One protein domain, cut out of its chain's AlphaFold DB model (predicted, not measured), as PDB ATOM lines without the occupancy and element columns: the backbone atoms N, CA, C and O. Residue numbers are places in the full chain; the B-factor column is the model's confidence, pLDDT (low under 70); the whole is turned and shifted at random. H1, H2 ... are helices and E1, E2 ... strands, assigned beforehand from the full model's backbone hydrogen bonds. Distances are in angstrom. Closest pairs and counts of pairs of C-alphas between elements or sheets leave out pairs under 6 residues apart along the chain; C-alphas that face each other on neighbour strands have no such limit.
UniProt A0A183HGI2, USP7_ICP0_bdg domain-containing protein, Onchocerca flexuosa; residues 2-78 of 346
ATOM      1  N   TYR A   2     -16.564  29.188  11.229       40.47
ATOM      2  CA  TYR A   2     -18.022  29.204  11.464       40.47
ATOM      3  C   TYR A   2     -18.757  27.966  10.914       40.47
ATOM      4  O   TYR A   2     -19.567  27.394  11.623       40.47
ATOM      5  N   ILE A   3     -18.422  27.468   9.713       48.12
ATOM      6  CA  ILE A   3     -19.033  26.231   9.170       48.12
ATOM      7  C   ILE A   3     -18.613  24.991   9.969       48.12
ATOM      8  O   ILE A   3     -19.434  24.125  10.214       48.12
ATOM      9  N   TYR A   4     -17.364  24.919  10.435       48.41
ATOM     10  CA  TYR A   4     -16.906  23.816  11.289       48.41
ATOM     11  C   TYR A   4     -17.662  23.781  12.619       48.41
ATOM     12  O   TYR A   4     -18.125  22.724  13.029       48.41
ATOM     13  N   ILE A   5     -17.808  24.940  13.264       49.44
ATOM     14  CA  ILE A   5     -18.551  25.080  14.519       49.44
ATOM     15  C   ILE A   5     -20.034  24.777  14.281       49.44
ATOM     16  O   ILE A   5     -20.594  23.957  14.990       49.44
ATOM     17  N   VAL A   6     -20.638  25.323  13.222       50.06
ATOM     18  CA  VAL A   6     -22.043  25.070  12.874       50.06
ATOM     19  C   VAL A   6     -22.279  23.614  12.481       50.06
ATOM     20  O   VAL A   6     -23.309  23.083  12.854       50.06
ATOM     21  N   SER A   7     -21.374  22.917  11.792       51.59
ATOM     22  CA  SER A   7     -21.536  21.485  11.477       51.59
ATOM     23  C   SER A   7     -21.367  20.597  12.714       51.59
ATOM     24  O   SER A   7     -22.122  19.647  12.888       51.59
ATOM     25  N   ILE A   8     -20.433  20.924  13.613       52.03
ATOM     26  CA  ILE A   8     -20.266  20.222  14.897       52.03
ATOM     27  C   ILE A   8     -21.485  20.455  15.805       52.03
ATOM     28  O   ILE A   8     -21.989  19.514  16.418       52.03
ATOM     29  N   GLU A   9     -21.986  21.690  15.868       49.78
ATOM     30  CA  GLU A   9     -23.136  22.071  16.695       49.78
ATOM     31  C   GLU A   9     -24.480  21.631  16.098       49.78
ATOM     32  O   GLU A   9     -25.373  21.258  16.855       49.78
ATOM     33  N   SER A  10     -24.637  21.634  14.769       52.50
ATOM     34  CA  SER A  10     -25.901  21.274  14.100       52.50
ATOM     35  C   SER A  10     -26.053  19.776  13.819       52.50
ATOM     36  O   SER A  10     -27.185  19.298  13.808       52.50
ATOM     37  N   GLU A  11     -24.954  19.023  13.660       53.12
ATOM     38  CA  GLU A  11     -24.985  17.569  13.406       53.12
ATOM     39  C   GLU A  11     -24.439  16.712  14.567       53.12
ATOM     40  O   GLU A  11     -24.347  15.493  14.439       53.12
ATOM     41  N   HIS A  12     -24.083  17.311  15.713       56.25
ATOM     42  CA  HIS A  12     -23.528  16.609  16.888       56.25
ATOM     43  C   HIS A  12     -22.293  15.732  16.584       56.25
ATOM     44  O   HIS A  12     -22.049  14.714  17.238       56.25
ATOM     45  N   LEU A  13     -21.493  16.110  15.586       59.94
ATOM     46  CA  LEU A  13     -20.336  15.332  15.149       59.94
ATOM     47  C   LEU A  13     -19.126  15.579  16.057       59.94
ATOM     48  O   LEU A  13     -18.705  16.716  16.260       59.94
ATOM     49  N   SER A  14     -18.509  14.505  16.564       64.25
ATOM     50  CA  SER A  14     -17.215  14.615  17.245       64.25
ATOM     51  C   SER A  14     -16.093  14.940  16.252       64.25
ATOM     52  O   SER A  14     -16.173  14.621  15.064       64.25
ATOM     53  N   GLU A  15     -15.015  15.550  16.736       63.09
ATOM     54  CA  GLU A  15     -13.930  16.059  15.894       63.09
ATOM     55  C   GLU A  15     -13.271  15.012  14.979       63.09
ATOM     56  O   GLU A  15     -12.793  15.374  13.910       63.09
ATOM     57  N   ASN A  16     -13.260  13.729  15.333       71.38
ATOM     58  CA  ASN A  16     -12.668  12.682  14.489       71.38
ATOM     59  C   ASN A  16     -13.692  11.991  13.574       71.38
ATOM     60  O   ASN A  16     -13.352  11.041  12.868       71.38
ATOM     61  N   ASN A  17     -14.942  12.456  13.570       81.75
ATOM     62  CA  ASN A  17     -16.029  11.823  12.830       81.75
ATOM     63  C   ASN A  17     -16.272  12.446  11.460       81.75
ATOM     64  O   ASN A  17     -17.172  11.980  10.770       81.75
ATOM     65  N   PHE A  18     -15.510  13.463  11.046       85.94
ATOM     66  CA  PHE A  18     -15.690  14.044   9.720       85.94
ATOM     67  C   PHE A  18     -14.423  14.642   9.101       85.94
ATOM     68  O   PHE A  18     -13.469  14.998   9.798       85.94
ATOM     69  N   ARG A  19     -14.439  14.770   7.771       88.88
ATOM     70  CA  ARG A  19     -13.448  15.488   6.957       88.88
ATOM     71  C   ARG A  19     -14.146  16.372   5.940       88.88
ATOM     72  O   ARG A  19     -15.194  16.011   5.410       88.88
ATOM     73  N   LEU A  20     -13.534  17.516   5.647       89.38
ATOM     74  CA  LEU A  20     -13.990  18.413   4.592       89.38
ATOM     75  C   LEU A  20     -13.054  18.336   3.396       89.38
ATOM     76  O   LEU A  20     -11.850  18.546   3.531       89.38
ATOM     77  N   TRP A  21     -13.629  18.108   2.227       91.44
ATOM     78  CA  TRP A  21     -12.909  18.025   0.969       91.44
ATOM     79  C   TRP A  21     -13.389  19.133   0.045       91.44
ATOM     80  O   TRP A  21     -14.568  19.188  -0.310       91.44
ATOM     81  N   GLN A  22     -12.494  20.030  -0.353       90.38
ATOM     82  CA  GLN A  22     -12.823  21.052  -1.334       90.38
ATOM     83  C   GLN A  22     -13.043  20.394  -2.695       90.38
ATOM     84  O   GLN A  22     -12.248  19.564  -3.151       90.38
ATOM     85  N   VAL A  23     -14.152  20.762  -3.333       90.88
ATOM     86  CA  VAL A  23     -14.487  20.296  -4.671       90.88
ATOM     87  C   VAL A  23     -13.916  21.277  -5.682       90.88
ATOM     88  O   VAL A  23     -14.272  22.454  -5.678       90.88
ATOM     89  N   HIS A  24     -13.058  20.780  -6.566       87.94
ATOM     90  CA  HIS A  24     -12.469  21.574  -7.636       87.94
ATOM     91  C   HIS A  24     -13.077  21.212  -8.986       87.94
ATOM     92  O   HIS A  24     -13.375  20.047  -9.272       87.94
ATOM     93  N   GLU A  25     -13.254  22.234  -9.821       88.94
ATOM     94  CA  GLU A  25     -13.550  22.065 -11.235       88.94
ATOM     95  C   GLU A  25     -12.243  21.892 -12.004       88.94
ATOM     96  O   GLU A  25     -11.423  22.804 -12.054       88.94
ATOM     97  N   ASN A  26     -12.060  20.722 -12.611       86.69
ATOM     98  CA  ASN A  26     -10.835  20.361 -13.314       86.69
ATOM     99  C   ASN A  26     -11.131  19.910 -14.750       86.69
ATOM    100  O   ASN A  26     -12.179  19.328 -15.046       86.69
ATOM    101  N   THR A  27     -10.160  20.114 -15.636       88.50
ATOM    102  CA  THR A  27     -10.121  19.549 -16.994       88.50
ATOM    103  C   THR A  27      -8.874  18.696 -17.142       88.50
ATOM    104  O   THR A  27      -7.819  19.077 -16.647       88.50
ATOM    105  N   ILE A  28      -8.965  17.562 -17.835       86.56
ATOM    106  CA  ILE A  28      -7.786  16.775 -18.216       86.56
ATOM    107  C   ILE A  28      -7.447  17.064 -19.670       86.56
ATOM    108  O   ILE A  28      -8.326  17.079 -20.531       86.56
ATOM    109  N   ARG A  29      -6.161  17.262 -19.952       84.88
ATOM    110  CA  ARG A  29      -5.659  17.307 -21.322       84.88
ATOM    111  C   ARG A  29      -5.495  15.881 -21.842       84.88
ATOM    112  O   ARG A  29      -4.891  15.034 -21.193       84.88
ATOM    113  N   ASP A  30      -6.044  15.611 -23.015       76.69
ATOM    114  CA  ASP A  30      -5.778  14.381 -23.749       76.69
ATOM    115  C   ASP A  30      -4.455  14.523 -24.507       76.69
ATOM    116  O   ASP A  30      -4.329  15.335 -25.423       76.69
ATOM    117  N   GLU A  31      -3.454  13.737 -24.118       72.81
ATOM    118  CA  GLU A  31      -2.116  13.765 -24.715       72.81
ATOM    119  C   GLU A  31      -2.118  13.396 -26.204       72.81
ATOM    120  O   GLU A  31      -1.252  13.848 -26.949       72.81
ATOM    121  N   ARG A  32      -3.104  12.615 -26.673       72.44
ATOM    122  CA  ARG A  32      -3.129  12.113 -28.060       72.44
ATOM    123  C   ARG A  32      -3.516  13.176 -29.081       72.44
ATOM    124  O   ARG A  32      -3.060  13.129 -30.217       72.44
ATOM    125  N   ASN A  33      -4.401  14.094 -28.705       73.56
ATOM    126  CA  ASN A  33      -4.968  15.104 -29.609       73.56
ATOM    127  C   ASN A  33      -4.871  16.533 -29.046       73.56
ATOM    128  O   ASN A  33      -5.403  17.467 -29.643       73.56
ATOM    129  N   ASN A  34      -4.200  16.694 -27.902       74.62
ATOM    130  CA  ASN A  34      -4.001  17.943 -27.174       74.62
ATOM    131  C   ASN A  34      -5.298  18.677 -26.781       74.62
ATOM    132  O   ASN A  34      -5.272  19.866 -26.449       74.62
ATOM    133  N   ALA A  35      -6.442  17.994 -26.820       80.38
ATOM    134  CA  ALA A  35      -7.721  18.590 -26.489       80.38
ATOM    135  C   ALA A  35      -8.019  18.497 -24.992       80.38
ATOM    136  O   ALA A  35      -7.687  17.516 -24.331       80.38
ATOM    137  N   LEU A  36      -8.700  19.511 -24.464       85.81
ATOM    138  CA  LEU A  36      -9.212  19.480 -23.098       85.81
ATOM    139  C   LEU A  36     -10.492  18.646 -23.029       85.81
ATOM    140  O   LEU A  36     -11.332  18.698 -23.936       85.81
ATOM    141  N   SER A  37     -10.619  17.877 -21.951       88.62
ATOM    142  CA  SER A  37     -11.847  17.176 -21.612       88.62
ATOM    143  C   SER A  37     -12.943  18.153 -21.188       88.62
ATOM    144  O   SER A  37     -12.664  19.304 -20.844       88.62
ATOM    145  N   LEU A  38     -14.186  17.683 -21.122       90.00
ATOM    146  CA  LEU A  38     -15.232  18.395 -20.399       90.00
ATOM    147  C   LEU A  38     -14.846  18.562 -18.925       90.00
ATOM    148  O   LEU A  38     -14.179  17.708 -18.327       90.00
ATOM    149  N   ASN A  39     -15.302  19.674 -18.348       89.75
ATOM    150  CA  ASN A  39     -15.078  19.993 -16.947       89.75
ATOM    151  C   ASN A  39     -15.722  18.936 -16.048       89.75
ATOM    152  O   ASN A  39     -16.868  18.517 -16.273       89.75
ATOM    153  N   ARG A  40     -15.011  18.555 -14.989       90.19
ATOM    154  CA  ARG A  40     -15.495  17.663 -13.932       90.19
ATOM    155  C   ARG A  40     -15.326  18.327 -12.573       90.19
ATOM    156  O   ARG A  40     -14.322  18.983 -12.333       90.19
ATOM    157  N   LEU A  41     -16.289  18.102 -11.687       90.56
ATOM    158  CA  LEU A  41     -16.217  18.504 -10.285       90.56
ATOM    159  C   LEU A  41     -15.830  17.283  -9.457       90.56
ATOM    160  O   LEU A  41     -16.530  16.271  -9.528       90.56
ATOM    161  N   ARG A  42     -14.721  17.356  -8.713       92.00
ATOM    162  CA  ARG A  42     -14.243  16.266  -7.846       92.00
ATOM    163  C   ARG A  42     -13.800  16.805  -6.483       92.00
ATOM    164  O   ARG A  42     -13.145  17.845  -6.457       92.00
ATOM    165  N   PRO A  43     -14.122  16.120  -5.373       93.38
ATOM    166  CA  PRO A  43     -13.476  16.368  -4.086       93.38
ATOM    167  C   PRO A  43     -11.999  15.986  -4.193       93.38
ATOM    168  O   PRO A  43     -11.709  14.803  -4.332       93.38
ATOM    169  N   SER A  44     -11.090  16.962  -4.195       88.69
ATOM    170  CA  SER A  44      -9.673  16.704  -4.514       88.69
ATOM    171  C   SER A  44      -8.671  17.276  -3.518       88.69
ATOM    172  O   SER A  44      -7.486  16.984  -3.624       88.69
ATOM    173  N   THR A  45      -9.118  18.101  -2.569       89.31
ATOM    174  CA  THR A  45      -8.225  18.744  -1.598       89.31
ATOM    175  C   THR A  45      -8.802  18.597  -0.201       89.31
ATOM    176  O   THR A  45      -9.872  19.137   0.084       89.31
ATOM    177  N   LEU A  46      -8.095  17.896   0.685       89.94
ATOM    178  CA  LEU A  46      -8.450  17.848   2.100       89.94
ATOM    179  C   LEU A  46      -8.227  19.227   2.738       89.94
ATOM    180  O   LEU A  46      -7.136  19.800   2.652       89.94
ATOM    181  N   LEU A  47      -9.263  19.767   3.378       86.62
ATOM    182  CA  LEU A  47      -9.197  21.054   4.062       86.62
ATOM    183  C   LEU A  47      -8.688  20.881   5.491       86.62
ATOM    184  O   LEU A  47      -9.288  20.168   6.301       86.62
ATOM    185  N   LYS A  48      -7.600  21.589   5.805       79.75
ATOM    186  CA  LYS A  48      -6.929  21.520   7.108       79.75
ATOM    187  C   LYS A  48      -7.529  22.498   8.108       79.75
ATOM    188  O   LYS A  48      -8.026  23.569   7.748       79.75
ATOM    189  N   ARG A  49      -7.441  22.127   9.385       68.19
ATOM    190  CA  ARG A  49      -7.826  22.981  10.515       68.19
ATOM    191  C   ARG A  49      -6.725  23.991  10.836       68.19
ATOM    192  O   ARG A  49      -5.553  23.754  10.566       68.19
ATOM    193  N   ASP A  50      -7.112  25.088  11.479       56.72
ATOM    194  CA  ASP A  50      -6.242  26.232  11.798       56.72
ATOM    195  C   ASP A  50      -5.045  25.924  12.712       56.72
ATOM    196  O   ASP A  50      -4.105  26.714  12.773       56.72
ATOM    197  N   SER A  51      -5.068  24.798  13.429       55.12
ATOM    198  CA  SER A  51      -4.003  24.373  14.347       55.12
ATOM    199  C   SER A  51      -2.795  23.746  13.646       55.12
ATOM    200  O   SER A  51      -1.739  23.590  14.260       55.12
ATOM    201  N   GLU A  52      -2.928  23.380  12.373       55.94
ATOM    202  CA  GLU A  52      -1.822  22.894  11.557       55.94
ATOM    203  C   GLU A  52      -1.178  24.093  10.839       55.94
ATOM    204  O   GLU A  52      -1.876  25.000  10.397       55.94
ATOM    205  N   ARG A  53       0.165  24.132  10.812       51.28
ATOM    206  CA  ARG A  53       1.071  25.181  10.268       51.28
ATOM    207  C   ARG A  53       0.533  25.894   9.008       51.28
ATOM    208  O   ARG A  53      -0.272  25.301   8.310       51.28
ATOM    209  N   PRO A  54       0.993  27.115   8.640       50.66
ATOM    210  CA  PRO A  54       0.357  27.917   7.588       50.66
ATOM    211  C   PRO A  54       0.369  27.191   6.234       50.66
ATOM    212  O   PRO A  54       1.331  27.253   5.471       50.66
ATOM    213  N   HIS A  55      -0.713  26.470   5.966       55.94
ATOM    214  CA  HIS A  55      -0.976  25.755   4.734       55.94
ATOM    215  C   HIS A  55      -1.969  26.580   3.917       55.94
ATOM    216  O   HIS A  55      -2.874  27.207   4.464       55.94
ATOM    217  N   THR A  56      -1.819  26.560   2.597       58.12
ATOM    218  CA  THR A  56      -2.693  27.259   1.640       58.12
ATOM    219  C   THR A  56      -4.121  26.707   1.592       58.12
ATOM    220  O   THR A  56      -4.993  27.333   1.007       58.12
ATOM    221  N   ASN A  57      -4.371  25.553   2.220       61.69
ATOM    222  CA  ASN A  57      -5.624  24.795   2.126       61.69
ATOM    223  C   ASN A  57      -6.459  24.909   3.415       61.69
ATOM    224  O   ASN A  57      -7.093  23.946   3.855       61.69
ATOM    225  N   ARG A  58      -6.394  26.068   4.080       69.44
ATOM    226  CA  ARG A  58      -7.200  26.348   5.274       69.44
ATOM    227  C   ARG A  58      -8.646  26.577   4.880       69.44
ATOM    228  O   ARG A  58      -8.933  27.209   3.869       69.44
ATOM    229  N   VAL A  59      -9.544  26.107   5.734       70.50
ATOM    230  CA  VAL A  59     -10.993  26.212   5.537       70.50
ATOM    231  C   VAL A  59     -11.434  27.656   5.330       70.50
ATOM    232  O   VAL A  59     -12.229  27.914   4.438       70.50
ATOM    233  N   ASP A  60     -10.906  28.595   6.117       69.31
ATOM    234  CA  ASP A  60     -11.305  30.000   6.013       69.31
ATOM    235  C   ASP A  60     -10.920  30.595   4.655       69.31
ATOM    236  O   ASP A  60     -11.776  31.152   3.980       69.31
ATOM    237  N   MET A  61      -9.695  30.341   4.187       67.12
ATOM    238  CA  MET A  61      -9.241  30.777   2.860       67.12
ATOM    239  C   MET A  61     -10.009  30.091   1.725       67.12
ATOM    240  O   MET A  61     -10.366  30.721   0.734       67.12
ATOM    241  N   ALA A  62     -10.280  28.791   1.862       69.38
ATOM    242  CA  ALA A  62     -11.007  28.018   0.861       69.38
ATOM    243  C   ALA A  62     -12.472  28.458   0.720       69.38
ATOM    244  O   ALA A  62     -13.083  28.180  -0.306       69.38
ATOM    245  N   LEU A  63     -13.031  29.128   1.735       70.31
ATOM    246  CA  LEU A  63     -14.430  29.544   1.791       70.31
ATOM    247  C   LEU A  63     -14.653  31.045   1.542       70.31
ATOM    248  O   LEU A  63     -15.806  31.465   1.493       70.31
ATOM    249  N   GLU A  64     -13.597  31.838   1.333       68.19
ATOM    250  CA  GLU A  64     -13.687  33.288   1.065       68.19
ATOM    251  C   GLU A  64     -14.391  33.635  -0.265       68.19
ATOM    252  O   GLU A  64     -14.833  34.765  -0.455       68.19
ATOM    253  N   GLY A  65     -14.513  32.679  -1.190       65.56
ATOM    254  CA  GLY A  65     -15.198  32.859  -2.479       65.56
ATOM    255  C   GLY A  65     -16.725  32.665  -2.446       65.56
ATOM    256  O   GLY A  65     -17.262  31.872  -1.676       65.56
ATOM    257  N   ASP A  66     -17.432  33.305  -3.382       61.81
ATOM    258  CA  ASP A  66     -18.908  33.301  -3.457       61.81
ATOM    259  C   ASP A  66     -19.550  31.961  -3.886       61.81
ATOM    260  O   ASP A  66     -20.776  31.827  -3.879       61.81
ATOM    261  N   ARG A  67     -18.766  30.957  -4.317       66.81
ATOM    262  CA  ARG A  67     -19.278  29.668  -4.836       66.81
ATOM    263  C   ARG A  67     -18.399  28.479  -4.458       66.81
ATOM    264  O   ARG A  67     -17.817  27.828  -5.323       66.81
ATOM    265  N   ASN A  68     -18.330  28.180  -3.167       80.50
ATOM    266  CA  ASN A  68     -17.570  27.036  -2.674       80.50
ATOM    267  C   ASN A  68     -18.449  25.801  -2.491       80.50
ATOM    268  O   ASN A  68     -19.481  25.844  -1.824       80.50
ATOM    269  N   ILE A  69     -18.016  24.689  -3.085       86.06
ATOM    270  CA  ILE A  69     -18.618  23.372  -2.888       86.06
ATOM    271  C   ILE A  69     -17.640  22.551  -2.052       86.06
ATOM    272  O   ILE A  69     -16.467  22.408  -2.402       86.06
ATOM    273  N   VAL A  70     -18.134  22.009  -0.944       89.00
ATOM    274  CA  VAL A  70     -17.366  21.157  -0.038       89.00
ATOM    275  C   VAL A  70     -18.078  19.819   0.086       89.00
ATOM    276  O   VAL A  70     -19.290  19.765   0.278       89.00
ATOM    277  N   PHE A  71     -17.318  18.738  -0.033       91.12
ATOM    278  CA  PHE A  71     -17.773  17.391   0.267       91.12
ATOM    279  C   PHE A  71     -17.468  17.079   1.735       91.12
ATOM    280  O   PHE A  71     -16.313  17.109   2.164       91.12
ATOM    281  N   LEU A  72     -18.526  16.815   2.501       90.50
ATOM    282  CA  LEU A  72     -18.461  16.419   3.903       90.50
ATOM    283  C   LEU A  72     -18.441  14.887   3.978       90.50
ATOM    284  O   LEU A  72     -19.437  14.223   3.703       90.50
ATOM    285  N   GLU A  73     -17.289  14.330   4.336       90.88
ATOM    286  CA  GLU A  73     -17.151  12.916   4.673       90.88
ATOM    287  C   GLU A  73     -17.465  12.738   6.157       90.88
ATOM    288  O   GLU A  73     -16.847  13.412   6.976       90.88
ATOM    289  N   THR A  74     -18.361  11.816   6.512       87.56
ATOM    290  CA  THR A  74     -18.710  11.511   7.908       87.56
ATOM    291  C   THR A  74     -18.502  10.032   8.238       87.56
ATOM    292  O   THR A  74     -18.588   9.157   7.371       87.56
ATOM    293  N   ALA A  75     -18.196   9.739   9.501       83.06
ATOM    294  CA  ALA A  75     -18.143   8.379  10.021       83.06
ATOM    295  C   ALA A  75     -19.551   7.764  10.024       83.06
ATOM    296  O   ALA A  75     -20.537   8.442  10.308       83.06
ATOM    297  N   GLN A  76     -19.654   6.469   9.716       72.69
ATOM    298  CA  GLN A  76     -20.936   5.772   9.796       72.69
ATOM    299  C   GLN A  76     -21.374   5.647  11.255       72.69
ATOM    300  O   GLN A  76     -20.650   5.084  12.080       72.69
ATOM    301  N   ASP A  77     -22.583   6.126  11.544       59.28
ATOM    302  CA  ASP A  77     -23.192   6.044  12.864       59.28
ATOM    303  C   ASP A  77     -23.557   4.584  13.168       59.28
ATOM    304  O   ASP A  77     -24.600   4.061  12.780       59.28
ATOM    305  N   SER A  78     -22.613   3.862  13.766       50.62
ATOM    306  CA  SER A  78     -22.717   2.420  14.018       50.62
ATOM    307  C   SER A  78     -23.277   2.113  15.413       50.62
ATOM    308  O   SER A  78     -23.125   0.999  15.911       50.62
TER     309      SER A  78
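Overview. This is residues 2 to 78 of the 346 residues of the protein "USP7_ICP0_bdg domain-containing protein" of Onchocerca flexuosa (UniProt A0A183HGI2). A narrow, strongly twisted sheet of three strands runs through the model, with the long loop of residues 27 to 39 reaching away at one end of the long axis and the helix H1 at the other. The short helix H2 lies beside the sheet, and both helices only graze it. The printed part has 77 residues with two named helices and three named strands, in the order H1, E1, E2, H2, E3; the sheet's order is E2, E1, E3, all antiparallel. The class is mixed, helices and strands, with under half of the residues in named elements. The whole is loose, with a radius of gyration of the C-alphas of 15.8 A, and spans 50 by 33 by 24 A, only just elongated.

Arrangement. H1, residues 2 to 11, is only just on the sheet, with 5 pairs of C-alphas within 10 A, and only grazes it with residues 4 to 8. E1, residues 18 to 26, is the inner strand. E2, residues 40 to 46, is an edge strand and forms a hairpin with E1: they are antiparallel at 139 degrees, with N 22 and O 45 at 2.8 A and N 40 and O 26 at 2.9 A, within hydrogen-bond range. H2, residues 59 to 63, only grazes the sheet; its closest C-alphas to E1 are those of Ala 62 and Gln 22, 7.5 A apart. H1 and H2 are near each other, with 7 pairs of C-alphas within 10 A. E3, residues 70 to 74, is the other edge strand, antiparallel to E1 at 148 degrees, with N 71 and O 21 at 2.8 A and N 19 and O 73 at 2.9 A. E2, H2 and E3 form a split strand-helix-strand unit, two strands running the same way with a helix between them in the chain and E1 between them in the sheet; its crossover is right-handed. In H1 and H2 every O i to N i+4 pair is within hydrogen-bond range.

Along the chain. H1 begins at C-alpha 2, (-18.022, 29.204, 11.464), and is 13.7 A long. E1 is 24.4 A long and ends at C-alpha 26, (-10.835, 20.361, -13.314). E2 is 17.5 A, H2 6.1 A and E3 12.6 A long; E3 ends at C-alpha 74, (-18.710, 11.511, 7.908).

Size, cuts and confidence. The two C-alphas farthest apart are those of Glu 9 and Asn 33, 50.2 A. The printed part has no cut. The links from E1 to E2 and from E2 to H2 are long, 13 and 12 residues. The mean pLDDT of the printed part is 73.1; 33 residues are under 70, among them residues 2 to 15 and 49 to 58.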